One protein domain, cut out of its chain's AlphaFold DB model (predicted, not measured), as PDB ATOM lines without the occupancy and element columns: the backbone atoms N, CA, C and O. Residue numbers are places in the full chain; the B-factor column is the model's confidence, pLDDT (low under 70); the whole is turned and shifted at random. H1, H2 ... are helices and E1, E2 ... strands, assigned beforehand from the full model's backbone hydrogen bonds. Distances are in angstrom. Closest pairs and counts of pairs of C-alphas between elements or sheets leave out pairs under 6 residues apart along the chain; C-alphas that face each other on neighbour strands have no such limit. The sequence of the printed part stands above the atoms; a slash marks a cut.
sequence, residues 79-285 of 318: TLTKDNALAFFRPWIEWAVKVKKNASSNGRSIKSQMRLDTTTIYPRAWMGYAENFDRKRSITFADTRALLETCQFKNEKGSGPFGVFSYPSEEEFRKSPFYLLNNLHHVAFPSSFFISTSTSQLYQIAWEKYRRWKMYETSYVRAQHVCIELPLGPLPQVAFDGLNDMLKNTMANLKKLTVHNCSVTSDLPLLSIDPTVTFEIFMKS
ATOM      1  N   THR A  79     274.638 252.840 227.857       82.94
ATOM      2  CA  THR A  79     274.011 251.611 228.348       82.94
ATOM      3  C   THR A  79     274.782 251.107 229.557       82.94
ATOM      4  O   THR A  79     275.927 250.667 229.432       82.94
ATOM      5  N   LEU A  80     274.165 251.170 230.735       84.00
ATOM      6  CA  LEU A  80     274.756 250.698 231.980       84.00
ATOM      7  C   LEU A  80     274.388 249.231 232.231       84.00
ATOM      8  O   LEU A  80     273.216 248.857 232.244       84.00
ATOM      9  N   THR A  81     275.407 248.410 232.459       83.62
ATOM     10  CA  THR A  81     275.338 246.965 232.729       83.62
ATOM     11  C   THR A  81     276.121 246.645 234.006       83.62
ATOM     12  O   THR A  81     276.872 247.489 234.512       83.62
ATOM     13  N   LYS A  82     275.993 245.421 234.532       81.25
ATOM     14  CA  LYS A  82     276.779 244.969 235.696       81.25
ATOM     15  C   LYS A  82     278.291 245.118 235.491       81.25
ATOM     16  O   LYS A  82     279.007 245.426 236.439       81.25
ATOM     17  N   ASP A  83     278.760 244.934 234.258       76.38
ATOM     18  CA  ASP A  83     280.185 244.885 233.931       76.38
ATOM     19  C   ASP A  83     280.801 246.285 233.858       76.38
ATOM     20  O   ASP A  83     282.021 246.448 233.880       76.38
ATOM     21  N   ASN A  84     279.954 247.312 233.774       75.44
ATOM     22  CA  ASN A  84     280.384 248.624 233.335       75.44
ATOM     23  C   ASN A  84     279.970 249.780 234.245       75.44
ATOM     24  O   ASN A  84     280.658 250.800 234.271       75.44
ATOM     25  N   ALA A  85     278.916 249.607 235.047       79.75
ATOM     26  CA  ALA A  85     278.390 250.677 235.883       79.75
ATOM     27  C   ALA A  85     279.444 251.176 236.879       79.75
ATOM     28  O   ALA A  85     279.653 252.377 237.036       79.75
ATOM     29  N   LEU A  86     280.197 250.255 237.485       77.50
ATOM     30  CA  LEU A  86     281.279 250.631 238.387       77.50
ATOM     31  C   LEU A  86     282.407 251.362 237.653       77.50
ATOM     32  O   LEU A  86     282.933 252.337 238.179       77.50
ATOM     33  N   ALA A  87     282.775 250.928 236.444       73.50
ATOM     34  CA  ALA A  87     283.803 251.594 235.643       73.50
ATOM     35  C   ALA A  87     283.379 253.012 235.229       73.50
ATOM     36  O   ALA A  87     284.218 253.908 235.194       73.50
ATOM     37  N   PHE A  88     282.082 253.223 234.997       76.12
ATOM     38  CA  PHE A  88     281.509 254.527 234.688       76.12
ATOM     39  C   PHE A  88     281.636 255.513 235.868       76.12
ATOM     40  O   PHE A  88     282.056 256.652 235.678       76.12
ATOM     41  N   PHE A  89     281.348 255.081 237.104       75.38
ATOM     42  CA  PHE A  89     281.388 255.964 238.284       75.38
ATOM     43  C   PHE A  89     282.751 256.033 238.991       75.38
ATOM     44  O   PHE A  89     283.073 257.046 239.617       75.38
ATOM     45  N   ARG A  90     283.569 254.975 238.919       73.88
ATOM     46  CA  ARG A  90     284.822 254.831 239.687       73.88
ATOM     47  C   ARG A  90     285.805 255.992 239.507       73.88
ATOM     48  O   ARG A  90     286.270 256.476 240.540       73.88
ATOM     49  N   PRO A  91     286.102 256.488 238.288       70.31
ATOM     50  CA  PRO A  91     287.029 257.607 238.117       70.31
ATOM     51  C   PRO A  91     286.614 258.837 238.928       70.31
ATOM     52  O   PRO A  91     287.452 259.501 239.539       70.31
ATOM     53  N   TRP A  92     285.307 259.100 238.996       71.69
ATOM     54  CA  TRP A  92     284.761 260.195 239.784       71.69
ATOM     55  C   TRP A  92     284.891 259.943 241.289       71.69
ATOM     56  O   TRP A  92     285.313 260.828 242.033       71.69
ATOM     57  N   ILE A  93     284.570 258.729 241.747       72.25
ATOM     58  CA  ILE A  93     284.691 258.340 243.161       72.25
ATOM     59  C   ILE A  93     286.142 258.478 243.639       72.25
ATOM     60  O   ILE A  93     286.389 259.057 244.698       72.25
ATOM     61  N   GLU A  94     287.102 257.962 242.871       73.12
ATOM     62  CA  GLU A  94     288.530 257.993 243.208       73.12
ATOM     63  C   GLU A  94     289.065 259.423 243.278       73.12
ATOM     64  O   GLU A  94     289.744 259.787 244.244       73.12
ATOM     65  N   TRP A  95     288.708 260.255 242.295       71.88
ATOM     66  CA  TRP A  95     289.034 261.677 242.313       71.88
ATOM     67  C   TRP A  95     288.468 262.361 243.562       71.88
ATOM     68  O   TRP A  95     289.204 263.017 244.302       71.88
ATOM     69  N   ALA A  96     287.188 262.137 243.858       68.75
ATOM     70  CA  ALA A  96     286.511 262.756 244.989       68.75
ATOM     71  C   ALA A  96     287.151 262.359 246.338       68.75
ATOM     72  O   ALA A  96     287.340 263.199 247.223       68.75
ATOM     73  N   VAL A  97     287.552 261.091 246.490       72.94
ATOM     74  CA  VAL A  97     288.284 260.601 247.672       72.94
ATOM     75  C   VAL A  97     289.664 261.253 247.786       72.94
ATOM     76  O   VAL A  97     290.035 261.694 248.878       72.94
ATOM     77  N   LYS A  98     290.415 261.353 246.679       70.06
ATOM     78  CA  LYS A  98     291.744 261.986 246.652       70.06
ATOM     79  C   LYS A  98     291.670 263.447 247.090       70.06
ATOM     80  O   LYS A  98     292.417 263.860 247.975       70.06
ATOM     81  N   VAL A  99     290.723 264.198 246.532       66.94
ATOM     82  CA  VAL A  99     290.469 265.597 246.893       66.94
ATOM     83  C   VAL A  99     290.167 265.735 248.387       66.94
ATOM     84  O   VAL A  99     290.750 266.586 249.058       66.94
ATOM     85  N   LYS A 100     289.286 264.884 248.935       67.88
ATOM     86  CA  LYS A 100     288.925 264.925 250.360       67.88
ATOM     87  C   LYS A 100     290.136 264.664 251.257       67.88
ATOM     88  O   LYS A 100     290.353 265.401 252.214       67.88
ATOM     89  N   LYS A 101     290.939 263.647 250.929       69.56
ATOM     90  CA  LYS A 101     292.157 263.305 251.676       69.56
ATOM     91  C   LYS A 101     293.159 264.462 251.674       69.56
ATOM     92  O   LYS A 101     293.659 264.818 252.737       69.56
ATOM     93  N   ASN A 102     293.393 265.068 250.510       66.81
ATOM     94  CA  ASN A 102     294.316 266.192 250.351       66.81
ATOM     95  C   ASN A 102     293.849 267.446 251.112       66.81
ATOM     96  O   ASN A 102     294.662 268.171 251.681       66.81
ATOM     97  N   ALA A 103     292.538 267.700 251.151       65.12
ATOM     98  CA  ALA A 103     291.969 268.799 251.926       65.12
ATOM     99  C   ALA A 103     292.224 268.608 253.430       65.12
ATOM    100  O   ALA A 103     292.761 269.499 254.088       65.12
ATOM    101  N   SER A 104     291.925 267.412 253.953       66.44
ATOM    102  CA  SER A 104     292.158 267.066 255.359       66.44
ATOM    103  C   SER A 104     293.639 267.092 255.746       66.44
ATOM    104  O   SER A 104     293.963 267.590 256.820       66.44
ATOM    105  N   SER A 105     294.544 266.600 254.892       71.38
ATOM    106  CA  SER A 105     295.985 266.562 255.192       71.38
ATOM    107  C   SER A 105     296.649 267.937 255.171       71.38
ATOM    108  O   SER A 105     297.598 268.166 255.912       71.38
ATOM    109  N   ASN A 106     296.154 268.855 254.338       67.62
ATOM    110  CA  ASN A 106     296.761 270.173 254.150       67.62
ATOM    111  C   ASN A 106     296.103 271.267 255.008       67.62
ATOM    112  O   ASN A 106     296.410 272.443 254.823       67.62
ATOM    113  N   GLY A 107     295.154 270.910 255.888       65.25
ATOM    114  CA  GLY A 107     294.352 271.869 256.661       65.25
ATOM    115  C   GLY A 107     293.506 272.804 255.784       65.25
ATOM    116  O   GLY A 107     293.096 273.877 256.221       65.25
ATOM    117  N   ARG A 108     293.278 272.427 254.522       62.12
ATOM    118  CA  ARG A 108     292.601 273.239 253.509       62.12
ATOM    119  C   ARG A 108     291.136 272.844 253.411       62.12
ATOM    120  O   ARG A 108     290.765 271.689 253.601       62.12
ATOM    121  N   SER A 109     290.281 273.794 253.041       67.94
ATOM    122  CA  SER A 109     288.892 273.455 252.725       67.94
ATOM    123  C   SER A 109     288.837 272.596 251.457       67.94
ATOM    124  O   SER A 109     289.598 272.825 250.511       67.94
ATOM    125  N   ILE A 110     287.897 271.647 251.396       64.38
ATOM    126  CA  ILE A 110     287.668 270.791 250.215       64.38
ATOM    127  C   ILE A 110     287.508 271.641 248.945       64.38
ATOM    128  O   ILE A 110     288.114 271.339 247.922       64.38
ATOM    129  N   LYS A 111     286.791 272.770 249.039       61.53
ATOM    130  CA  LYS A 111     286.611 273.726 247.933       61.53
ATOM    131  C   LYS A 111     287.936 274.282 247.402       61.53
ATOM    132  O   LYS A 111     288.111 274.384 246.192       61.53
ATOM    133  N   SER A 112     288.866 274.641 248.288       58.56
ATOM    134  CA  SER A 112     290.180 275.159 247.883       58.56
ATOM    135  C   SER A 112     291.069 274.082 247.257       58.56
ATOM    136  O   SER A 112     291.778 274.367 246.299       58.56
ATOM    137  N   GLN A 113     290.976 272.838 247.737       61.31
ATOM    138  CA  GLN A 113     291.724 271.716 247.174       61.31
ATOM    139  C   GLN A 113     291.201 271.328 245.786       61.31
ATOM    140  O   GLN A 113     291.989 271.145 244.864       61.31
ATOM    141  N   MET A 114     289.877 271.299 245.609       59.12
ATOM    142  CA  MET A 114     289.252 271.064 244.306       59.12
ATOM    143  C   MET A 114     289.707 272.084 243.255       59.12
ATOM    144  O   MET A 114     290.021 271.684 242.147       59.12
ATOM    145  N   ARG A 115     289.807 273.378 243.601       60.34
ATOM    146  CA  ARG A 115     290.278 274.438 242.681       60.34
ATOM    147  C   ARG A 115     291.745 274.324 242.263       60.34
ATOM    148  O   ARG A 115     292.130 274.970 241.300       60.34
ATOM    149  N   LEU A 116     292.566 273.594 243.013       55.06
ATOM    150  CA  LEU A 116     293.977 273.371 242.685       55.06
ATOM    151  C   LEU A 116     294.136 272.102 241.843       55.06
ATOM    152  O   LEU A 116     294.867 272.095 240.854       55.06
ATOM    153  N   ASP A 117     293.386 271.058 242.202       56.38
ATOM    154  CA  ASP A 117     293.332 269.789 241.473       56.38
ATOM    155  C   ASP A 117     292.518 269.885 240.156       56.38
ATOM    156  O   ASP A 117     292.484 268.912 239.405       56.38
ATOM    157  N   THR A 118     291.920 271.041 239.814       48.88
ATOM    158  CA  THR A 118     291.269 271.305 238.504       48.88
ATOM    159  C   THR A 118     292.231 271.192 237.322       48.88
ATOM    160  O   THR A 118     291.816 270.871 236.214       48.88
ATOM    161  N   THR A 119     293.531 271.401 237.549       44.06
ATOM    162  CA  THR A 119     294.589 271.162 236.548       44.06
ATOM    163  C   THR A 119     294.892 269.673 236.342       44.06
ATOM    164  O   THR A 119     295.561 269.301 235.383       44.06
ATOM    165  N   THR A 120     294.381 268.808 237.226       42.62
ATOM    166  CA  THR A 120     294.556 267.349 237.218       42.62
ATOM    167  C   THR A 120     293.192 266.641 237.209       42.62
ATOM    168  O   THR A 120     292.997 265.610 237.857       42.62
ATOM    169  N   ILE A 121     292.204 267.194 236.501       44.53
ATOM    170  CA  ILE A 121     290.970 266.459 236.211       44.53
ATOM    171  C   ILE A 121     291.318 265.470 235.106       44.53
ATOM    172  O   ILE A 121     291.496 265.854 233.951       44.53
ATOM    173  N   TYR A 122     291.451 264.195 235.474       46.38
ATOM    174  CA  TYR A 122     291.693 263.124 234.514       46.38
ATOM    175  C   TYR A 122     290.677 263.211 233.356       46.38
ATOM    176  O   TYR A 122     289.489 263.423 233.620       46.38
ATOM    177  N   PRO A 123     291.096 262.952 232.102       43.56
ATOM    178  CA  PRO A 123     290.224 262.921 230.915       43.56
ATOM    179  C   PRO A 123     288.959 262.052 231.071       43.56
ATOM    180  O   PRO A 123     287.989 262.197 230.342       43.56
ATOM    181  N   ARG A 124     288.945 261.164 232.074       44.72
ATOM    182  CA  ARG A 124     287.872 260.218 232.419       44.72
ATOM    183  C   ARG A 124     286.610 260.842 233.029       44.72
ATOM    184  O   ARG A 124     285.647 260.115 233.241       44.72
ATOM    185  N   ALA A 125     286.619 262.133 233.365       47.72
ATOM    186  CA  ALA A 125     285.519 262.800 234.075       47.72
ATOM    187  C   ALA A 125     284.827 263.916 233.273       47.72
ATOM    188  O   ALA A 125     283.956 264.600 233.805       47.72
ATOM    189  N   TRP A 126     285.199 264.124 232.010       54.66
ATOM    190  CA  TRP A 126     284.688 265.238 231.219       54.66
ATOM    191  C   TRP A 126     283.402 264.827 230.523       54.66
ATOM    192  O   TRP A 126     283.375 264.545 229.331       54.66
ATOM    193  N   MET A 127     282.296 264.816 231.258       55.72
ATOM    194  CA  MET A 127     281.012 264.949 230.586       55.72
ATOM    195  C   MET A 127     280.954 266.380 230.070       55.72
ATOM    196  O   MET A 127     280.890 267.324 230.853       55.72
ATOM    197  N   GLY A 128     281.152 266.524 228.762       48.19
ATOM    198  CA  GLY A 128     281.637 267.780 228.209       48.19
ATOM    199  C   GLY A 128     280.679 268.962 228.343       48.19
ATOM    200  O   GLY A 128     279.513 268.832 228.702       48.19
ATOM    201  N   TYR A 129     281.241 270.129 228.040       48.97
ATOM    202  CA  TYR A 129     280.728 271.477 228.287       48.97
ATOM    203  C   TYR A 129     279.345 271.826 227.720       48.97
ATOM    204  O   TYR A 129     278.793 272.853 228.107       48.97
ATOM    205  N   ALA A 130     278.800 271.036 226.791       54.34
ATOM    206  CA  ALA A 130     277.506 271.325 226.178       54.34
ATOM    207  C   ALA A 130     276.362 270.946 227.129       54.34
ATOM    208  O   ALA A 130     276.385 269.862 227.715       54.34
ATOM    209  N   GLU A 131     275.360 271.819 227.267       57.69
ATOM    210  CA  GLU A 131     274.230 271.573 228.163       57.69
ATOM    211  C   GLU A 131     273.531 270.251 227.805       57.69
ATOM    212  O   GLU A 131     273.259 269.955 226.639       57.69
ATOM    213  N   ASN A 132     273.257 269.425 228.821       56.97
ATOM    214  CA  ASN A 132     272.705 268.075 228.637       56.97
ATOM    215  C   ASN A 132     271.392 268.067 227.830       56.97
ATOM    216  O   ASN A 132     271.100 267.084 227.144       56.97
ATOM    217  N   PHE A 133     270.626 269.160 227.901       56.34
ATOM    218  CA  PHE A 133     269.364 269.338 227.187       56.34
ATOM    219  C   PHE A 133     269.542 269.394 225.666       56.34
ATOM    220  O   PHE A 133     268.804 268.717 224.949       56.34
ATOM    221  N   ASP A 134     270.557 270.104 225.174       63.47
ATOM    222  CA  ASP A 134     270.775 270.297 223.734       63.47
ATOM    223  C   ASP A 134     271.243 269.015 223.041       63.47
ATOM    224  O   ASP A 134     270.950 268.768 221.871       63.47
ATOM    225  N   ARG A 135     271.962 268.160 223.776       68.69
ATOM    226  CA  ARG A 135     272.560 266.923 223.248       68.69
ATOM    227  C   ARG A 135     271.633 265.716 223.281       68.69
ATOM    228  O   ARG A 135     271.986 264.664 222.763       68.69
ATOM    229  N   LYS A 136     270.442 265.853 223.867       75.88
ATOM    230  CA  LYS A 136     269.447 264.778 223.970       75.88
ATOM    231  C   LYS A 136     269.988 263.477 224.589       75.88
ATOM    232  O   LYS A 136     269.607 262.383 224.165       75.88
ATOM    233  N   ARG A 137     270.846 263.592 225.611       78.81
ATOM    234  CA  ARG A 137     271.548 262.443 226.207       78.81
ATOM    235  C   ARG A 137     270.588 261.392 226.769       78.81
ATOM    236  O   ARG A 137     269.578 261.735 227.395       78.81
ATOM    237  N   SER A 138     270.922 260.120 226.564       80.75
ATOM    238  CA  SER A 138     270.116 258.971 226.966       80.75
ATOM    239  C   SER A 138     270.879 257.992 227.851       80.75
ATOM    240  O   SER A 138     272.024 257.649 227.549       80.75
ATOM    241  N   ILE A 139     270.211 257.463 228.876       85.31
ATOM    242  CA  ILE A 139     270.715 256.338 229.674       85.31
ATOM    243  C   ILE A 139     269.778 255.139 229.553       85.31
ATOM    244  O   ILE A 139     268.564 255.274 229.677       85.31
ATOM    245  N   THR A 140     270.360 253.959 229.375       86.31
ATOM    246  CA  THR A 140     269.663 252.672 229.404       86.31
ATOM    247  C   THR A 140     270.185 251.847 230.575       86.31
ATOM    248  O   THR A 140     271.379 251.554 230.639       86.31
ATOM    249  N   PHE A 141     269.306 251.452 231.498       85.75
ATOM    250  CA  PHE A 141     269.650 250.539 232.591       85.75
ATOM    251  C   PHE A 141     269.391 249.102 232.148       85.75
ATOM    252  O   PHE A 141     268.266 248.626 232.219       85.75
ATOM    253  N   ALA A 142     270.424 248.407 231.678       84.06
ATOM    254  CA  ALA A 142     270.286 247.060 231.125       84.06
ATOM    255  C   ALA A 142     270.390 245.937 232.175       84.06
ATOM    256  O   ALA A 142     270.084 244.791 231.861       84.06
ATOM    257  N   ASP A 143     270.820 246.246 233.405       83.75
ATOM    258  CA  ASP A 143     271.035 245.259 234.470       83.75
ATOM    259  C   ASP A 143     270.696 245.823 235.865       83.75
ATOM    260  O   ASP A 143     270.974 246.984 236.182       83.75
ATOM    261  N   THR A 144     270.145 244.977 236.734       82.69
ATOM    262  CA  THR A 144     269.814 245.276 238.136       82.69
ATOM    263  C   THR A 144     270.998 245.803 238.948       82.69
ATOM    264  O   THR A 144     270.858 246.738 239.739       82.69
ATOM    265  N   ARG A 145     272.190 245.227 238.763       82.75
ATOM    266  CA  ARG A 145     273.415 245.684 239.421       82.75
ATOM    267  C   ARG A 145     273.784 247.083 238.953       82.75
ATOM    268  O   ARG A 145     274.201 247.890 239.773       82.75
ATOM    269  N   ALA A 146     273.579 247.395 237.676       83.81
ATOM    270  CA  ALA A 146     273.829 248.733 237.156       83.81
ATOM    271  C   ALA A 146     272.924 249.780 237.814       83.81
ATOM    272  O   ALA A 146     273.397 250.849 238.210       83.81
ATOM    273  N   LEU A 147     271.640 249.449 237.991       83.81
ATOM    274  CA  LEU A 147     270.692 250.288 238.723       83.81
ATOM    275  C   LEU A 147     271.134 250.479 240.177       83.81
ATOM    276  O   LEU A 147     271.214 251.608 240.655       83.81
ATOM    277  N   LEU A 148     271.487 249.385 240.860       83.38
ATOM    278  CA  LEU A 148     271.931 249.419 242.250       83.38
ATOM    279  C   LEU A 148     273.177 250.291 242.443       83.38
ATOM    280  O   LEU A 148     273.175 251.145 243.325       83.38
ATOM    281  N   GLU A 149     274.214 250.090 241.629       81.25
ATOM    282  CA  GLU A 149     275.466 250.854 241.691       81.25
ATOM    283  C   GLU A 149     275.214 252.339 241.405       81.25
ATOM    284  O   GLU A 149     275.762 253.203 242.085       81.25
ATOM    285  N   THR A 150     274.317 252.652 240.465       81.06
ATOM    286  CA  THR A 150     273.911 254.037 240.182       81.06
ATOM    287  C   THR A 150     273.203 254.663 241.383       81.06
ATOM    288  O   THR A 150     273.550 255.767 241.804       81.06
ATOM    289  N   CYS A 151     272.252 253.948 241.989       78.06
ATOM    290  CA  CYS A 151     271.558 254.394 243.194       78.06
ATOM    291  C   CYS A 151     272.512 254.537 244.389       78.06
ATOM    292  O   CYS A 151     272.377 255.470 245.173       78.06
ATOM    293  N   GLN A 152     273.476 253.629 244.552       76.81
ATOM    294  CA  GLN A 152     274.488 253.681 245.612       76.81
ATOM    295  C   GLN A 152     275.430 254.860 245.415       76.81
ATOM    296  O   GLN A 152     275.611 255.655 246.335       76.81
ATOM    297  N   PHE A 153     275.964 255.032 244.207       74.44
ATOM    298  CA  PHE A 153     276.733 256.213 243.845       74.44
ATOM    299  C   PHE A 153     275.937 257.479 244.161       74.44
ATOM    300  O   PHE A 153     276.449 258.385 244.821       74.44
ATOM    301  N   LYS A 154     274.649 257.511 243.802       69.88
ATOM    302  CA  LYS A 154     273.810 258.668 244.084       69.88
ATOM    303  C   LYS A 154     273.546 258.902 245.569       69.88
ATOM    304  O   LYS A 154     273.685 260.028 246.025       69.88
ATOM    305  N   ASN A 155     273.178 257.880 246.327       68.00
ATOM    306  CA  ASN A 155     272.743 258.035 247.716       68.00
ATOM    307  C   ASN A 155     273.923 258.167 248.689       68.00
ATOM    308  O   ASN A 155     273.827 258.867 249.691       68.00
ATOM    309  N   GLU A 156     275.046 257.510 248.399       65.62
ATOM    310  CA  GLU A 156     276.192 257.411 249.312       65.62
ATOM    311  C   GLU A 156     277.326 258.368 248.929       65.62
ATOM    312  O   GLU A 156     278.139 258.750 249.776       65.62
ATOM    313  N   LYS A 157     277.397 258.764 247.653       59.81
ATOM    314  CA  LYS A 157     278.356 259.757 247.136       59.81
ATOM    315  C   LYS A 157     277.666 261.032 246.640       59.81
ATOM    316  O   LYS A 157     278.350 261.944 246.182       59.81
ATOM    317  N   GLY A 158     276.342 261.099 246.786       53.25
ATOM    318  CA  GLY A 158     275.482 262.227 246.456       53.25
ATOM    319  C   GLY A 158     275.917 263.544 247.062       53.25
ATOM    320  O   GLY A 158     276.221 263.674 248.246       53.25
ATOM    321  N   SER A 159     275.903 264.540 246.199       50.09
ATOM    322  CA  SER A 159     276.444 265.869 246.399       50.09
ATOM    323  C   SER A 159     275.348 266.883 246.101       50.09
ATOM    324  O   SER A 159     275.071 267.196 244.944       50.09
ATOM    325  N   GLY A 160     274.695 267.385 247.135       43.59
ATOM    326  CA  GLY A 160     274.115 268.719 247.058       43.59
ATOM    327  C   GLY A 160     274.856 269.660 248.003       43.59
ATOM    328  O   GLY A 160     275.886 269.265 248.557       43.59
ATOM    329  N   PRO A 161     274.355 270.884 248.234       36.38
ATOM    330  CA  PRO A 161     274.997 271.862 249.122       36.38
ATOM    331  C   PRO A 161     275.256 271.342 250.550       36.38
ATOM    332  O   PRO A 161     276.087 271.910 251.253       36.38
ATOM    333  N   PHE A 162     274.609 270.236 250.940       37.97
ATOM    334  CA  PHE A 162     274.726 269.589 252.252       37.97
ATOM    335  C   PHE A 162     275.192 268.119 252.196       37.97
ATOM    336  O   PHE A 162     275.175 267.431 253.212       37.97
ATOM    337  N   GLY A 163     275.583 267.612 251.020       44.94
ATOM    338  CA  GLY A 163     276.163 266.270 250.882       44.94
ATOM    339  C   GLY A 163     277.650 266.234 251.254       44.94
ATOM    340  O   GLY A 163     278.278 267.270 251.467       44.94
ATOM    341  N   VAL A 164     278.249 265.036 251.258       47.97
ATOM    342  CA  VAL A 164     279.684 264.803 251.562       47.97
ATOM    343  C   VAL A 164     280.630 265.619 250.652       47.97
ATOM    344  O   VAL A 164     281.794 265.823 251.001       47.97
ATOM    345  N   PHE A 165     280.131 266.123 249.518       52.09
ATOM    346  CA  PHE A 165     280.855 266.958 248.560       52.09
ATOM    347  C   PHE A 165     280.093 268.259 248.278       52.09
ATOM    348  O   PHE A 165     279.052 268.249 247.623       52.09
ATOM    349  N   SER A 166     280.632 269.390 248.735       52.91
ATOM    350  CA  SER A 166     280.190 270.723 248.316       52.91
ATOM    351  C   SER A 166     280.994 271.134 247.080       52.91
ATOM    352  O   SER A 166     282.207 271.328 247.181       52.91
ATOM    353  N   TYR A 167     280.343 271.269 245.922       54.50
ATOM    354  CA  TYR A 167     281.020 271.683 244.691       54.50
ATOM    355  C   TYR A 167     281.666 273.077 244.834       54.50
ATOM    356  O   TYR A 167     281.103 273.949 245.508       54.50
ATOM    357  N   PRO A 168     282.843 273.325 244.228       49.78
ATOM    358  CA  PRO A 168     283.529 274.619 244.318       49.78
ATOM    359  C   PRO A 168     282.880 275.688 243.439       49.78
ATOM    360  O   PRO A 168     283.006 276.876 243.739       49.78
ATOM    361  N   SER A 169     282.242 275.253 242.349       57.97
ATOM    362  CA  SER A 169     281.504 276.057 241.381       57.97
ATOM    363  C   SER A 169     280.405 275.213 240.730       57.97
ATOM    364  O   SER A 169     280.467 273.982 240.712       57.97
ATOM    365  N   GLU A 170     279.399 275.889 240.183       62.12
ATOM    366  CA  GLU A 170     278.347 275.267 239.378       62.12
ATOM    367  C   GLU A 170     278.914 274.605 238.110       62.12
ATOM    368  O   GLU A 170     278.462 273.539 237.709       62.12
ATOM    369  N   GLU A 171     279.959 275.188 237.520       62.53
ATOM    370  CA  GLU A 171     280.628 274.649 236.333       62.53
ATOM    371  C   GLU A 171     281.216 273.247 236.572       62.53
ATOM    372  O   GLU A 171     281.049 272.350 235.751       62.53
ATOM    373  N   GLU A 172     281.851 273.024 237.724       60.94
ATOM    374  CA  GLU A 172     282.405 271.711 238.081       60.94
ATOM    375  C   GLU A 172     281.310 270.694 238.420       60.94
ATOM    376  O   GLU A 172     281.450 269.502 238.147       60.94
ATOM    377  N   PHE A 173     280.177 271.155 238.957       64.06
ATOM    378  CA  PHE A 173     279.006 270.299 239.124       64.06
ATOM    379  C   PHE A 173     278.468 269.820 237.772       64.06
ATOM    380  O   PHE A 173     278.203 268.625 237.625       64.06
ATOM    381  N   ARG A 174     278.380 270.713 236.774       63.50
ATOM    382  CA  ARG A 174     277.870 270.399 235.426       63.50
ATOM    383  C   ARG A 174     278.661 269.290 234.716       63.50
ATOM    384  O   ARG A 174     278.087 268.556 233.918       63.50
ATOM    385  N   LYS A 175     279.940 269.108 235.060       65.31
ATOM    386  CA  LYS A 175     280.829 268.069 234.502       65.31
ATOM    387  C   LYS A 175     280.679 266.694 235.177       65.31
ATOM    388  O   LYS A 175     281.160 265.694 234.654       65.31
ATOM    389  N   SER A 176     280.019 266.614 236.333       68.00
ATOM    390  CA  SER A 176     279.947 265.391 237.150       68.00
ATOM    391  C   SER A 176     278.887 264.398 236.660       68.00
ATOM    392  O   SER A 176     277.791 264.849 236.314       68.00
ATOM    393  N   PRO A 177     279.111 263.061 236.714       72.31
ATOM    394  CA  PRO A 177     278.099 262.038 236.391       72.31
ATOM    395  C   PRO A 177     276.729 262.271 237.045       72.31
ATOM    396  O   PRO A 177     275.694 261.931 236.475       72.31
ATOM    397  N   PHE A 178     276.708 262.920 238.213       71.50
ATOM    398  CA  PHE A 178     275.484 263.343 238.894       71.50
ATOM    399  C   PHE A 178     274.644 264.331 238.085       71.50
ATOM    400  O   PHE A 178     273.424 264.195 238.044       71.50
ATOM    401  N   TYR A 179     275.266 265.326 237.453       71.31
ATOM    402  CA  TYR A 179     274.549 266.330 236.669       71.31
ATOM    403  C   TYR A 179     273.935 265.740 235.398       71.31
ATOM    404  O   TYR A 179     272.810 266.098 235.049       71.31
ATOM    405  N   LEU A 180     274.619 264.782 234.759       74.38
ATOM    406  CA  LEU A 180     274.031 263.985 233.678       74.38
ATOM    407  C   LEU A 180     272.801 263.227 234.164       74.38
ATOM    408  O   LEU A 180     271.735 263.380 233.585       74.38
ATOM    409  N   LEU A 181     272.929 262.466 235.255       74.44
ATOM    410  CA  LEU A 181     271.825 261.677 235.811       74.44
ATOM    411  C   LEU A 181     270.634 262.526 236.282       74.44
ATOM    412  O   LEU A 181     269.530 262.006 236.416       74.44
ATOM    413  N   ASN A 182     270.843 263.811 236.566       72.62
ATOM    414  CA  ASN A 182     269.780 264.710 237.000       72.62
ATOM    415  C   ASN A 182     269.026 265.370 235.841       72.62
ATOM    416  O   ASN A 182     267.892 265.776 236.063       72.62
ATOM    417  N   ASN A 183     269.617 265.476 234.647       72.81
ATOM    418  CA  ASN A 183     269.030 266.153 233.487       72.81
ATOM    419  C   ASN A 183     269.224 265.294 232.233       72.81
ATOM    420  O   ASN A 183     270.101 265.559 231.410       72.81
ATOM    421  N   LEU A 184     268.417 264.246 232.109       77.69
ATOM    422  CA  LEU A 184     268.431 263.343 230.967       77.69
ATOM    423  C   LEU A 184     267.363 263.754 229.959       77.69
ATOM    424  O   LEU A 184     266.270 264.195 230.308       77.69
ATOM    425  N   HIS A 185     267.648 263.561 228.679       81.75
ATOM    426  CA  HIS A 185     266.592 263.655 227.682       81.75
ATOM    427  C   HIS A 185     265.841 262.332 227.580       81.75
ATOM    428  O   HIS A 185     264.621 262.355 227.494       81.75
ATOM    429  N   HIS A 186     266.541 261.193 227.633       85.44
ATOM    430  CA  HIS A 186     265.915 259.869 227.598       85.44
ATOM    431  C   HIS A 186     266.399 258.961 228.735       85.44
ATOM    432  O   HIS A 186     267.591 258.914 229.045       85.44
ATOM    433  N   VAL A 187     265.484 258.174 229.293       86.94
ATOM    434  CA  VAL A 187     265.785 257.025 230.157       86.94
ATOM    435  C   VAL A 187     265.081 255.799 229.595       86.94
ATOM    436  O   VAL A 187     263.910 255.890 229.238       86.94
ATOM    437  N   ALA A 188     265.776 254.664 229.516       87.62
ATOM    438  CA  ALA A 188     265.217 253.419 229.004       87.62
ATOM    439  C   ALA A 188     265.442 252.221 229.943       87.62
ATOM    440  O   ALA A 188     266.533 252.052 230.497       87.62
ATOM    441  N   PHE A 189     264.421 251.368 230.048       88.44
ATOM    442  CA  PHE A 189     264.437 250.089 230.761       88.44
ATOM    443  C   PHE A 189     264.066 248.964 229.778       88.44
ATOM    444  O   PHE A 189     262.885 248.827 229.461       88.44
ATOM    445  N   PRO A 190     265.041 248.204 229.246       86.00
ATOM    446  CA  PRO A 190     264.785 247.119 228.301       86.00
ATOM    447  C   PRO A 190     264.126 245.919 228.991       86.00
ATOM    448  O   PRO A 190     264.316 245.715 230.190       86.00
ATOM    449  N   SER A 191     263.437 245.062 228.238       81.06
ATOM    450  CA  SER A 191     262.716 243.904 228.799       81.06
ATOM    451  C   SER A 191     263.647 242.968 229.574       81.06
ATOM    452  O   SER A 191     263.299 242.482 230.652       81.06
ATOM    453  N   SER A 192     264.886 242.804 229.095       76.06
ATOM    454  CA  SER A 192     265.951 242.019 229.732       76.06
ATOM    455  C   SER A 192     266.248 242.427 231.175       76.06
ATOM    456  O   SER A 192     266.624 241.576 231.979       76.06
ATOM    457  N   PHE A 193     266.035 243.699 231.525       76.88
ATOM    458  CA  PHE A 193     266.223 244.211 232.880       76.88
ATOM    459  C   PHE A 193     265.279 243.521 233.885       76.88
ATOM    460  O   PHE A 193     265.647 243.269 235.032       76.88
ATOM    461  N   PHE A 194     264.066 243.181 233.448       75.69
ATOM    462  CA  PHE A 194     263.035 242.591 234.300       75.69
ATOM    463  C   PHE A 194     263.085 241.053 234.327       75.69
ATOM    464  O   PHE A 194     262.547 240.436 235.245       75.69
ATOM    465  N   ILE A 195     263.745 240.430 233.341       63.06
ATOM    466  CA  ILE A 195     263.688 238.980 233.087       63.06
ATOM    467  C   ILE A 195     264.564 238.165 234.055       63.06
ATOM    468  O   ILE A 195     264.196 237.047 234.407       63.06
ATOM    469  N   SER A 196     265.709 238.681 234.522       53.75
ATOM    470  CA  SER A 196     266.735 237.811 235.129       53.75
ATOM    471  C   SER A 196     266.749 237.718 236.658       53.75
ATOM    472  O   SER A 196     267.544 236.952 237.196       53.75
ATOM    473  N   THR A 197     265.945 238.492 237.395       51.00
ATOM    474  CA  THR A 197     266.165 238.628 238.852       51.00
ATOM    475  C   THR A 197     264.932 238.952 239.702       51.00
ATOM    476  O   THR A 197     265.111 239.364 240.846       51.00
ATOM    477  N   SER A 198     263.701 238.756 239.216       55.53
ATOM    478  CA  SER A 198     262.472 239.192 239.916       55.53
ATOM    479  C   SER A 198     262.315 238.685 241.363       55.53
ATOM    480  O   SER A 198     261.643 239.336 242.161       55.53
ATOM    481  N   THR A 199     262.980 237.585 241.739       57.78
ATOM    482  CA  THR A 199     263.002 237.027 243.106       57.78
ATOM    483  C   THR A 199     264.308 237.254 243.872       57.78
ATOM    484  O   THR A 199     264.385 236.951 245.061       57.78
ATOM    485  N   SER A 200     265.357 237.776 243.231       72.31
ATOM    486  CA  SER A 200     266.644 237.967 243.904       72.31
ATOM    487  C   SER A 200     266.580 239.134 244.895       72.31
ATOM    488  O   SER A 200     266.041 240.200 244.595       72.31
ATOM    489  N   GLN A 201     267.216 238.972 246.056       78.19
ATOM    490  CA  GLN A 201     267.345 240.047 247.046       78.19
ATOM    491  C   GLN A 201     268.004 241.302 246.444       78.19
ATOM    492  O   GLN A 201     267.635 242.425 246.772       78.19
ATOM    493  N   LEU A 202     268.950 241.120 245.514       80.56
ATOM    494  CA  LEU A 202     269.621 242.215 244.814       80.56
ATOM    495  C   LEU A 202     268.629 243.084 244.021       80.56
ATOM    496  O   LEU A 202     268.748 244.306 244.033       80.56
ATOM    497  N   TYR A 203     267.647 242.465 243.370       81.81
ATOM    498  CA  TYR A 203     266.607 243.159 242.610       81.81
ATOM    499  C   TYR A 203     265.682 243.977 243.488       81.81
ATOM    500  O   TYR A 203     265.447 245.150 243.200       81.81
ATOM    501  N   GLN A 204     265.226 243.388 244.593       80.75
ATOM    502  CA  GLN A 204     264.413 244.103 245.571       80.75
ATOM    503  C   GLN A 204     265.174 245.312 246.123       80.75
ATOM    504  O   GLN A 204     264.673 246.428 246.056       80.75
ATOM    505  N   ILE A 205     266.430 245.127 246.548       82.25
ATOM    506  CA  ILE A 205     267.264 246.223 247.065       82.25
ATOM    507  C   ILE A 205     267.490 247.305 246.001       82.25
ATOM    508  O   ILE A 205     267.440 248.494 246.319       82.25
ATOM    509  N   ALA A 206     267.759 246.929 244.748       83.06
ATOM    510  CA  ALA A 206     267.980 247.887 243.667       83.06
ATOM    511  C   ALA A 206     266.753 248.781 243.461       83.06
ATOM    512  O   ALA A 206     266.888 250.007 243.458       83.06
ATOM    513  N   TRP A 207     265.565 248.180 243.373       82.38
ATOM    514  CA  TRP A 207     264.307 248.903 243.210       82.38
ATOM    515  C   TRP A 207     263.897 249.690 244.448       82.38
ATOM    516  O   TRP A 207     263.428 250.815 244.316       82.38
ATOM    517  N   GLU A 208     264.140 249.183 245.653       79.94
ATOM    518  CA  GLU A 208     263.927 249.944 246.886       79.94
ATOM    519  C   GLU A 208     264.830 251.179 246.950       79.94
ATOM    520  O   GLU A 208     264.374 252.275 247.292       79.94
ATOM    521  N   LYS A 209     266.114 251.036 246.593       78.12
ATOM    522  CA  LYS A 209     267.035 252.176 246.512       78.12
ATOM    523  C   LYS A 209     266.631 253.144 245.400       78.12
ATOM    524  O   LYS A 209     266.765 254.350 245.600       78.12
ATOM    525  N   TYR A 210     266.125 252.633 244.279       76.75
ATOM    526  CA  TYR A 210     265.616 253.433 243.164       76.75
ATOM    527  C   TYR A 210     264.352 254.211 243.544       76.75
ATOM    528  O   TYR A 210     264.260 255.406 243.306       76.75
ATOM    529  N   ARG A 211     263.408 253.580 244.243       73.69
ATOM    530  CA  ARG A 211     262.209 254.226 244.792       73.69
ATOM    531  C   ARG A 211     262.565 255.355 245.764       73.69
ATOM    532  O   ARG A 211     261.913 256.393 245.815       73.69
ATOM    533  N   ARG A 212     263.643 255.161 246.526       69.38
ATOM    534  CA  ARG A 212     264.215 256.156 247.446       69.38
ATOM    535  C   ARG A 212     265.188 257.126 246.775       69.38
ATOM    536  O   ARG A 212     265.839 257.886 247.488       69.38
ATOM    537  N   TRP A 213     265.306 257.124 245.446       66.12
ATOM    538  CA  TRP A 213     266.133 258.055 244.678       66.12
ATOM    539  C   TRP A 213     265.525 259.465 244.759       66.12
ATOM    540  O   TRP A 213     264.937 259.985 243.814       66.12
ATOM    541  N   LYS A 214     265.681 260.103 245.920       56.84
ATOM    542  CA  LYS A 214     265.355 261.502 246.180       56.84
ATOM    543  C   LYS A 214     266.656 262.253 246.378       56.84
ATOM    544  O   LYS A 214     267.434 261.937 247.274       56.84
ATOM    545  N   MET A 215     266.905 263.253 245.546       45.28
ATOM    546  CA  MET A 215     267.900 264.268 245.855       45.28
ATOM    547  C   MET A 215     267.087 265.447 246.374       45.28
ATOM    548  O   MET A 215     266.439 266.127 245.587       45.28
ATOM    549  N   TYR A 216     267.034 265.638 247.690       48.06
ATOM    550  CA  TYR A 216     266.140 266.622 248.321       48.06
ATOM    551  C   TYR A 216     264.647 266.352 248.065       48.06
ATOM    552  O   TYR A 216     264.270 265.450 247.320       48.06
ATOM    553  N   GLU A 217     263.782 267.146 248.689       42.25
ATOM    554  CA  GLU A 217     262.331 267.097 248.470       42.25
ATOM    555  C   GLU A 217     261.934 267.374 246.997       42.25
ATOM    556  O   GLU A 217     260.785 267.145 246.635       42.25
ATOM    557  N   THR A 218     262.865 267.814 246.125       38.03
ATOM    558  CA  THR A 218     262.544 268.411 244.811       38.03
ATOM    559  C   THR A 218     263.426 268.024 243.603       38.03
ATOM    560  O   THR A 218     263.189 268.540 242.506       38.03
ATOM    561  N   SER A 219     264.428 267.136 243.709       47.81
ATOM    562  CA  SER A 219     265.261 266.755 242.541       47.81
ATOM    563  C   SER A 219     265.380 265.245 242.309       47.81
ATOM    564  O   SER A 219     266.275 264.549 242.792       47.81
ATOM    565  N   TYR A 220     264.459 264.746 241.494       53.91
ATOM    566  CA  TYR A 220     264.468 263.404 240.918       53.91
ATOM    567  C   TYR A 220     265.243 263.386 239.592       53.91
ATOM    568  O   TYR A 220     265.710 264.433 239.142       53.91
ATOM    569  N   VAL A 221     265.430 262.208 238.983       61.03
ATOM    570  CA  VAL A 221     265.915 262.132 237.592       61.03
ATOM    571  C   VAL A 221     264.948 262.939 236.734       61.03
ATOM    572  O   VAL A 221     263.785 262.574 236.627       61.03
ATOM    573  N   ARG A 222     265.394 264.050 236.147       70.69
ATOM    574  CA  ARG A 222     264.565 264.804 235.206       70.69
ATOM    575  C   ARG A 222     264.808 264.200 233.837       70.69
ATOM    576  O   ARG A 222     265.827 264.493 233.222       70.69
ATOM    577  N   ALA A 223     263.920 263.306 233.416       78.69
ATOM    578  CA  ALA A 223     263.905 262.752 232.071       78.69
ATOM    579  C   ALA A 223     262.773 263.395 231.266       78.69
ATOM    580  O   ALA A 223     261.645 263.460 231.746       78.69
ATOM    581  N   GLN A 224     263.057 263.844 230.043       84.81
ATOM    582  CA  GLN A 224     262.001 264.315 229.135       84.81
ATOM    583  C   GLN A 224     261.256 263.153 228.469       84.81
ATOM    584  O   GLN A 224     260.073 263.263 228.163       84.81
ATOM    585  N   HIS A 225     261.939 262.034 228.255       87.75
ATOM    586  CA  HIS A 225     261.397 260.851 227.610       87.75
ATOM    587  C   HIS A 225     261.741 259.619 228.442       87.75
ATOM    588  O   HIS A 225     262.908 259.383 228.762       87.75
ATOM    589  N   VAL A 226     260.738 258.812 228.765       87.81
ATOM    590  CA  VAL A 226     260.927 257.530 229.449       87.81
ATOM    591  C   VAL A 226     260.456 256.417 228.526       87.81
ATOM    592  O   VAL A 226     259.366 256.492 227.972       87.81
ATOM    593  N   CYS A 227     261.288 255.396 228.352       89.69
ATOM    594  CA  CYS A 227     260.988 254.204 227.573       89.69
ATOM    595  C   CYS A 227     261.037 252.972 228.482       89.69
ATOM    596  O   CYS A 227     262.030 252.742 229.175       89.69
ATOM    597  N   ILE A 228     259.965 252.188 228.499       89.56
ATOM    598  CA  ILE A 228     259.856 250.959 229.286       89.56
ATOM    599  C   ILE A 228     259.491 249.841 228.325       89.56
ATOM    600  O   ILE A 228     258.454 249.888 227.678       89.56
ATOM    601  N   GLU A 229     260.326 248.823 228.230       88.44
ATOM    602  CA  GLU A 229     260.018 247.614 227.482       88.44
ATOM    603  C   GLU A 229     259.639 246.526 228.486       88.44
ATOM    604  O   GLU A 229     260.458 246.106 229.304       88.44
ATOM    605  N   LEU A 230     258.371 246.116 228.479       85.81
ATOM    606  CA  LEU A 230     257.851 245.174 229.464       85.81
ATOM    607  C   LEU A 230     258.367 243.745 229.202       85.81
ATOM    608  O   LEU A 230     258.597 243.364 228.048       85.81
ATOM    609  N   PRO A 231     258.585 242.941 230.263       82.12
ATOM    610  CA  PRO A 231     258.941 241.535 230.114       82.12
ATOM    611  C   PRO A 231     257.784 240.711 229.534       82.12
ATOM    612  O   PRO A 231     256.639 241.144 229.473       82.12
ATOM    613  N   LEU A 232     258.086 239.468 229.147       74.56
ATOM    614  CA  LEU A 232     257.085 238.519 228.642       74.56
ATOM    615  C   LEU A 232     256.059 238.078 229.703       74.56
ATOM    616  O   LEU A 232     254.993 237.593 229.337       74.56
ATOM    617  N   GLY A 233     256.413 238.180 230.985       74.00
ATOM    618  CA  GLY A 233     255.549 237.857 232.122       74.00
ATOM    619  C   GLY A 233     255.116 239.112 232.882       74.00
ATOM    620  O   GLY A 233     255.513 240.210 232.498       74.00
ATOM    621  N   PRO A 234     254.347 238.962 233.975       75.62
ATOM    622  CA  PRO A 234     253.876 240.102 234.745       75.62
ATOM    623  C   PRO A 234     255.045 240.905 235.316       75.62
ATOM    624  O   PRO A 234     256.042 240.340 235.790       75.62
ATOM    625  N   LEU A 235     254.913 242.229 235.301       79.69
ATOM    626  CA  LEU A 235     255.903 243.106 235.911       79.69
ATOM    627  C   LEU A 235     255.953 242.859 237.436       79.69
ATOM    628  O   LEU A 235     254.923 242.932 238.107       79.69
ATOM    629  N   PRO A 236     257.130 242.597 238.039       81.56
ATOM    630  CA  PRO A 236     257.213 242.395 239.484       81.56
ATOM    631  C   PRO A 236     256.736 243.632 240.257       81.56
ATOM    632  O   PRO A 236     257.175 244.742 239.954       81.56
ATOM    633  N   GLN A 237     255.932 243.441 241.311       83.69
ATOM    634  CA  GLN A 237     255.308 244.543 242.064       83.69
ATOM    635  C   GLN A 237     256.311 245.613 242.521       83.69
ATOM    636  O   GLN A 237     256.064 246.802 242.368       83.69
ATOM    637  N   VAL A 238     257.483 245.209 243.020       83.06
ATOM    638  CA  VAL A 238     258.519 246.152 243.480       83.06
ATOM    639  C   VAL A 238     259.033 247.068 242.358       83.06
ATOM    640  O   VAL A 238     259.375 248.224 242.603       83.06
ATOM    641  N   ALA A 239     259.064 246.567 241.120       82.44
ATOM    642  CA  ALA A 239     259.455 247.337 239.946       82.44
ATOM    643  C   ALA A 239     258.312 248.209 239.439       82.44
ATOM    644  O   ALA A 239     258.543 249.366 239.101       82.44
ATOM    645  N   PHE A 240     257.083 247.690 239.453       84.75
ATOM    646  CA  PHE A 240     255.884 248.475 239.175       84.75
ATOM    647  C   PHE A 240     255.780 249.682 240.120       84.75
ATOM    648  O   PHE A 240     255.636 250.817 239.667       84.75
ATOM    649  N   ASP A 241     255.944 249.470 241.428       82.50
ATOM    650  CA  ASP A 241     255.932 250.532 242.437       82.50
ATOM    651  C   ASP A 241     257.075 251.532 242.216       82.50
ATOM    652  O   ASP A 241     256.870 252.744 242.268       82.50
ATOM    653  N   GLY A 242     258.285 251.035 241.937       80.81
ATOM    654  CA  GLY A 242     259.450 251.877 241.675       80.81
ATOM    655  C   GLY A 242     259.314 252.734 240.412       80.81
ATOM    656  O   GLY A 242     259.703 253.903 240.426       80.81
ATOM    657  N   LEU A 243     258.744 252.184 239.335       82.81
ATOM    658  CA  LEU A 243     258.460 252.912 238.098       82.81
ATOM    659  C   LEU A 243     257.361 253.950 238.304       82.81
ATOM    660  O   LEU A 243     257.547 255.090 237.891       82.81
ATOM    661  N   ASN A 244     256.268 253.598 238.984       81.81
ATOM    662  CA  ASN A 244     255.204 254.550 239.308       81.81
ATOM    663  C   ASN A 244     255.728 255.718 240.144       81.81
ATOM    664  O   ASN A 244     255.462 256.874 239.820       81.81
ATOM    665  N   ASP A 245     256.498 255.435 241.196       79.00
ATOM    666  CA  ASP A 245     257.074 256.482 242.034       79.00
ATOM    667  C   ASP A 245     258.047 257.350 241.233       79.00
ATOM    668  O   ASP A 245     258.018 258.573 241.353       79.00
ATOM    669  N   MET A 246     258.882 256.764 240.374       79.19
ATOM    670  CA  MET A 246     259.755 257.552 239.506       79.19
ATOM    671  C   MET A 246     258.964 258.427 238.535       79.19
ATOM    672  O   MET A 246     259.287 259.606 238.410       79.19
ATOM    673  N   LEU A 247     257.938 257.885 237.880       78.81
ATOM    674  CA  LEU A 247     257.133 258.614 236.908       78.81
ATOM    675  C   LEU A 247     256.432 259.794 237.576       78.81
ATOM    676  O   LEU A 247     256.645 260.918 237.132       78.81
ATOM    677  N   LYS A 248     255.745 259.577 238.709       76.75
ATOM    678  CA  LYS A 248     255.142 260.641 239.541       76.75
ATOM    679  C   LYS A 248     256.119 261.777 239.827       76.75
ATOM    680  O   LYS A 248     255.787 262.953 239.735       76.75
ATOM    681  N   ASN A 249     257.346 261.408 240.154       72.31
ATOM    682  CA  ASN A 249     258.386 262.339 240.547       72.31
ATOM    683  C   ASN A 249     259.133 262.994 239.364       72.31
ATOM    684  O   ASN A 249     259.785 264.026 239.534       72.31
ATOM    685  N   THR A 250     259.038 262.404 238.173       70.94
ATOM    686  CA  THR A 250     259.615 262.916 236.920       70.94
ATOM    687  C   THR A 250     258.606 263.764 236.140       70.94
ATOM    688  O   THR A 250     259.024 264.550 235.288       70.94
ATOM    689  N   MET A 251     257.307 263.674 236.472       66.75
ATOM    690  CA  MET A 251     256.192 264.290 235.734       66.75
ATOM    691  C   MET A 251     256.418 265.745 235.347       66.75
ATOM    692  O   MET A 251     256.215 266.091 234.193       66.75
ATOM    693  N   ALA A 252     256.939 266.576 236.254       70.38
ATOM    694  CA  ALA A 252     257.158 267.998 235.984       70.38
ATOM    695  C   ALA A 252     258.086 268.291 234.779       70.38
ATOM    696  O   ALA A 252     258.112 269.415 234.292       70.38
ATOM    697  N   ASN A 253     258.882 267.318 234.321       76.38
ATOM    698  CA  ASN A 253     259.754 267.456 233.148       76.38
ATOM    699  C   ASN A 253     259.438 266.451 232.033       76.38
ATOM    700  O   ASN A 253     260.046 266.533 230.962       76.38
ATOM    701  N   LEU A 254     258.550 265.491 232.291       82.62
ATOM    702  CA  LEU A 254     258.247 264.419 231.362       82.62
ATOM    703  C   LEU A 254     257.429 264.986 230.200       82.62
ATOM    704  O   LEU A 254     256.427 265.653 230.401       82.62
ATOM    705  N   LYS A 255     257.868 264.721 228.974       86.69
ATOM    706  CA  LYS A 255     257.150 265.075 227.743       86.69
ATOM    707  C   LYS A 255     256.549 263.852 227.073       86.69
ATOM    708  O   LYS A 255     255.515 263.959 226.422       86.69
ATOM    709  N   LYS A 256     257.210 262.696 227.198       88.00
ATOM    710  CA  LYS A 256     256.781 261.459 226.549       88.00
ATOM    711  C   LYS A 256     257.078 260.224 227.394       88.00
ATOM    712  O   LYS A 256     258.206 260.045 227.855       88.00
ATOM    713  N   LEU A 257     256.092 259.345 227.515       88.12
ATOM    714  CA  LEU A 257     256.243 257.992 228.036       88.12
ATOM    715  C   LEU A 257     255.940 256.992 226.921       88.12
ATOM    716  O   LEU A 257     254.851 256.993 226.352       88.12
ATOM    717  N   THR A 258     256.903 256.127 226.630       89.31
ATOM    718  CA  THR A 258     256.735 255.025 225.688       89.31
ATOM    719  C   THR A 258     256.805 253.699 226.430       89.31
ATOM    720  O   THR A 258     257.770 253.445 227.152       89.31
ATOM    721  N   VAL A 259     255.799 252.847 226.236       88.94
ATOM    722  CA  VAL A 259     255.768 251.483 226.766       88.94
ATOM    723  C   VAL A 259     255.706 250.494 225.611       88.94
ATOM    724  O   VAL A 259     254.797 250.560 224.789       88.94
ATOM    725  N   HIS A 260     256.664 249.576 225.544       88.62
ATOM    726  CA  HIS A 260     256.731 248.517 224.541       88.62
ATOM    727  C   HIS A 260     256.384 247.153 225.133       88.62
ATOM    728  O   HIS A 260     256.613 246.905 226.318       88.62
ATOM    729  N   ASN A 261     255.904 246.252 224.273       84.94
ATOM    730  CA  ASN A 261     255.630 244.848 224.583       84.94
ATOM    731  C   ASN A 261     254.625 244.650 225.730       84.94
ATOM    732  O   ASN A 261     254.702 243.675 226.479       84.94
ATOM    733  N   CYS A 262     253.649 245.555 225.855       82.62
ATOM    734  CA  CYS A 262     252.604 245.438 226.866       82.62
ATOM    735  C   CYS A 262     251.679 244.260 226.550       82.62
ATOM    736  O   CYS A 262     250.947 244.283 225.563       82.62
ATOM    737  N   SER A 263     251.730 243.221 227.383       78.06
ATOM    738  CA  SER A 263     250.863 242.043 227.242       78.06
ATOM    739  C   SER A 263     249.601 242.155 228.098       78.06
ATOM    740  O   SER A 263     248.555 241.647 227.709       78.06
ATOM    741  N   VAL A 264     249.699 242.836 229.247       77.12
ATOM    742  CA  VAL A 264     248.614 243.022 230.215       77.12
ATOM    743  C   VAL A 264     248.563 244.491 230.623       77.12
ATOM    744  O   VAL A 264     249.564 245.055 231.058       77.12
ATOM    745  N   THR A 265     247.398 245.122 230.504       77.50
ATOM    746  CA  THR A 265     247.235 246.568 230.738       77.50
ATOM    747  C   THR A 265     247.373 246.961 232.213       77.50
ATOM    748  O   THR A 265     247.705 248.107 232.515       77.50
ATOM    749  N   SER A 266     247.214 246.012 233.144       77.56
ATOM    750  CA  SER A 266     247.481 246.222 234.575       77.56
ATOM    751  C   SER A 266     248.949 246.520 234.881       77.56
ATOM    752  O   SER A 266     249.235 247.197 235.866       77.56
ATOM    753  N   ASP A 267     249.873 246.063 234.031       75.69
ATOM    754  CA  ASP A 267     251.316 246.253 234.218       75.69
ATOM    755  C   ASP A 267     251.789 247.649 233.796       75.69
ATOM    756  O   ASP A 267     252.953 248.000 233.993       75.69
ATOM    757  N   LEU A 268     250.893 248.468 233.237       79.69
ATOM    758  CA  LEU A 268     251.177 249.840 232.848       79.69
ATOM    759  C   LEU A 268     251.322 250.734 234.100       79.69
ATOM    760  O   LEU A 268     250.332 250.953 234.816       79.69
ATOM    761  N   PRO A 269     252.521 251.295 234.376       70.69
ATOM    762  CA  PRO A 269     252.772 252.134 235.547       70.69
ATOM    763  C   PRO A 269     252.257 253.562 235.305       70.69
ATOM    764  O   PRO A 269     253.024 254.512 235.173       70.69
ATOM    765  N   LEU A 270     250.939 253.706 235.181       69.50
ATOM    766  CA  LEU A 270     250.281 254.928 234.718       69.50
ATOM    767  C   LEU A 270     249.450 255.640 235.805       69.50
ATOM    768  O   LEU A 270     248.546 256.402 235.499       69.50
ATOM    769  N   LEU A 271     249.706 255.400 237.093       62.84
ATOM    770  CA  LEU A 271     248.729 255.730 238.146       62.84
ATOM    771  C   LEU A 271     248.482 257.230 238.424       62.84
ATOM    772  O   LEU A 271     247.616 257.536 239.237       62.84
ATOM    773  N   SER A 272     249.231 258.170 237.837       62.12
ATOM    774  CA  SER A 272     249.040 259.620 238.057       62.12
ATOM    775  C   SER A 272     249.809 260.428 237.013       62.12
ATOM    776  O   SER A 272     250.927 260.870 237.295       62.12
ATOM    777  N   ILE A 273     249.281 260.576 235.800       64.56
ATOM    778  CA  ILE A 273     250.003 261.332 234.776       64.56
ATOM    779  C   ILE A 273     249.302 262.625 234.404       64.56
ATOM    780  O   ILE A 273     248.093 262.675 234.213       64.56
ATOM    781  N   ASP A 274     250.130 263.650 234.259       69.38
ATOM    782  CA  ASP A 274     249.775 264.933 233.692       69.38
ATOM    783  C   ASP A 274     249.257 264.768 232.241       69.38
ATOM    784  O   ASP A 274     249.951 264.180 231.402       69.38
ATOM    785  N   PRO A 275     248.067 265.299 231.913       70.25
ATOM    786  CA  PRO A 275     247.475 265.191 230.577       70.25
ATOM    787  C   PRO A 275     248.322 265.834 229.463       70.25
ATOM    788  O   PRO A 275     248.068 265.597 228.284       70.25
ATOM    789  N   THR A 276     249.335 266.638 229.802       77.69
ATOM    790  CA  THR A 276     250.269 267.234 228.835       77.69
ATOM    791  C   THR A 276     251.360 266.269 228.352       77.69
ATOM    792  O   THR A 276     252.058 266.569 227.378       77.69
ATOM    793  N   VAL A 277     251.508 265.100 228.984       82.19
ATOM    794  CA  VAL A 277     252.481 264.074 228.587       82.19
ATOM    795  C   VAL A 277     251.945 263.266 227.406       82.19
ATOM    796  O   VAL A 277     250.820 262.780 227.418       82.19
ATOM    797  N   THR A 278     252.770 263.064 226.376       86.25
ATOM    798  CA  THR A 278     252.437 262.156 225.268       86.25
ATOM    799  C   THR A 278     252.673 260.700 225.667       86.25
ATOM    800  O   THR A 278     253.761 260.354 226.132       86.25
ATOM    801  N   PHE A 279     251.699 259.829 225.405       84.56
ATOM    802  CA  PHE A 279     251.822 258.392 225.647       84.56
ATOM    803  C   PHE A 279     251.808 257.604 224.363       84.56
ATOM    804  O   PHE A 279     250.941 257.786 223.514       84.56
ATOM    805  N   GLU A 280     252.737 256.666 224.276       87.12
ATOM    806  CA  GLU A 280     252.743 255.659 223.231       87.12
ATOM    807  C   GLU A 280     252.834 254.290 223.887       87.12
ATOM    808  O   GLU A 280     253.829 253.966 224.536       87.12
ATOM    809  N   ILE A 281     251.777 253.498 223.742       86.69
ATOM    810  CA  ILE A 281     251.694 252.152 224.297       86.69
ATOM    811  C   ILE A 281     251.624 251.191 223.120       86.69
ATOM    812  O   ILE A 281     250.678 251.205 222.338       86.69
ATOM    813  N   PHE A 282     252.660 250.373 222.989       85.62
ATOM    814  CA  PHE A 282     252.767 249.343 221.972       85.62
ATOM    815  C   PHE A 282     252.439 247.999 222.619       85.62
ATOM    816  O   PHE A 282     253.238 247.445 223.385       85.62
ATOM    817  N   MET A 283     251.237 247.501 222.329       83.75
ATOM    818  CA  MET A 283     250.786 246.186 222.781       83.75
ATOM    819  C   MET A 283     251.624 245.086 222.130       83.75
ATOM    820  O   MET A 283     252.060 245.205 220.983       83.75
ATOM    821  N   LYS A 284     251.875 244.009 222.876       81.88
ATOM    822  CA  LYS A 284     252.572 242.841 222.345       81.88
ATOM    823  C   LYS A 284     251.635 242.096 221.401       81.88
ATOM    824  O   LYS A 284     250.577 241.639 221.832       81.88
ATOM    825  N   SER A 285     252.062 241.914 220.153       80.50
ATOM    826  CA  SER A 285     251.283 241.135 219.196       80.50
ATOM    827  C   SER A 285     251.220 239.661 219.624       80.50
ATOM    828  O   SER A 285     252.268 239.046 219.856       80.50
TER     829      SER A 285
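This is residues 79 to 285 of the 318 residues of an uncharacterized protein of Cryptococcus amylolentus CBS 6039 (UniProt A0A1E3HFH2). A twisted wall of five parallel strands stands toward one end of an elongated body, with H8 over one face. H7 packs on H8, H3 on H7, and the first part of H1 on H3, while the rest of H1 runs out to H2 at the far end. The printed part has 207 residues with eight named helices and five named strands, in the order H1 H2 E1 H3 H4 H5 E2 H6 H7 E3 H8 E4 E5; the sheet's order is E1 E2 E3 E4 E5, and the class is mixed. The whole is compact, with a radius of gyration of the C-alphas of 18.3 A, and spans 62 by 37 by 29 A.

Start at residues 79 to 80, which pair, parallel, with residues 140 to 141 of E1, residues 138 to 141. Next, residues 99 to 104 of H1, residues 85 to 105, touch H2, residues 110 to 120, at a steep tilt of 59 degrees; the closest C-alphas, of Ala 103 and Ile 110, are 5.0 A apart. Residues 85 to 93 of H1 touch H3, residues 144 to 157; the closest C-alphas, of Ala 85 and Ala 146, are 5.1 A apart. H3 touches H7, residues 201 to 211, at a steep tilt of 51 degrees; the closest C-alphas, of Leu 148 and Ala 206, are 4.5 A apart. H7 touches H8, residues 237 to 253, at a shallow tilt of 23 degrees; the closest C-alphas, of Arg 211 and Gly 242, are 4.8 A apart. H8 is on the sheet at a height of 10.4 A, over E3, residues 222 to 229. H4, residues 170 to 174, is close but not clearly touching H5, residues 177 to 182, which only grazes the sheet; H6, residues 191 to 195, stands at the sheet's level. Within hydrogen-bond range are N 139 and O 186 between E1 and E2, residues 183 to 189, 3.0 A; N 187 and O 225 between E2 and E3, 2.9 A; N 258 and O 226 between E3 and E4, residues 256 to 262, 2.8 A; and N 282 and O 259 between E4 and E5, residues 278 to 283, 2.8 A. Three strand-helix-strand units, parallel neighbour strands with helices between, are E1 H3 H4 H5 E2 and, with right-handed crossovers, E2 H6 H7 E3 and E3 H8 E4. Every O i to N i+4 pair is within range in H3 to H7; H1 has 15 of 17, H2 5 of 7 and H8 11 of 13.

Find C-alpha 85 at (278.390, 250.677, 235.883); from there H1 runs 30.6 A, with a kink of 29 degrees near residue 92. H3 is 19.1 A long, H8 25.0 A, and E3, 19.4 A, bends by 67 degrees at residue 225. E5 ends at C-alpha 283, (250.786, 246.186, 222.781).

The two C-alphas farthest apart, of Gly 107 and Ser 285, are 64.8 A apart. The printed part has no cut; the links H2 to E1, H3 to H4 and E4 to E5 are long. The mean pLDDT of the printed part is 71.0, and 81 residues are under 70, among them 106 to 135 and 154 to 176.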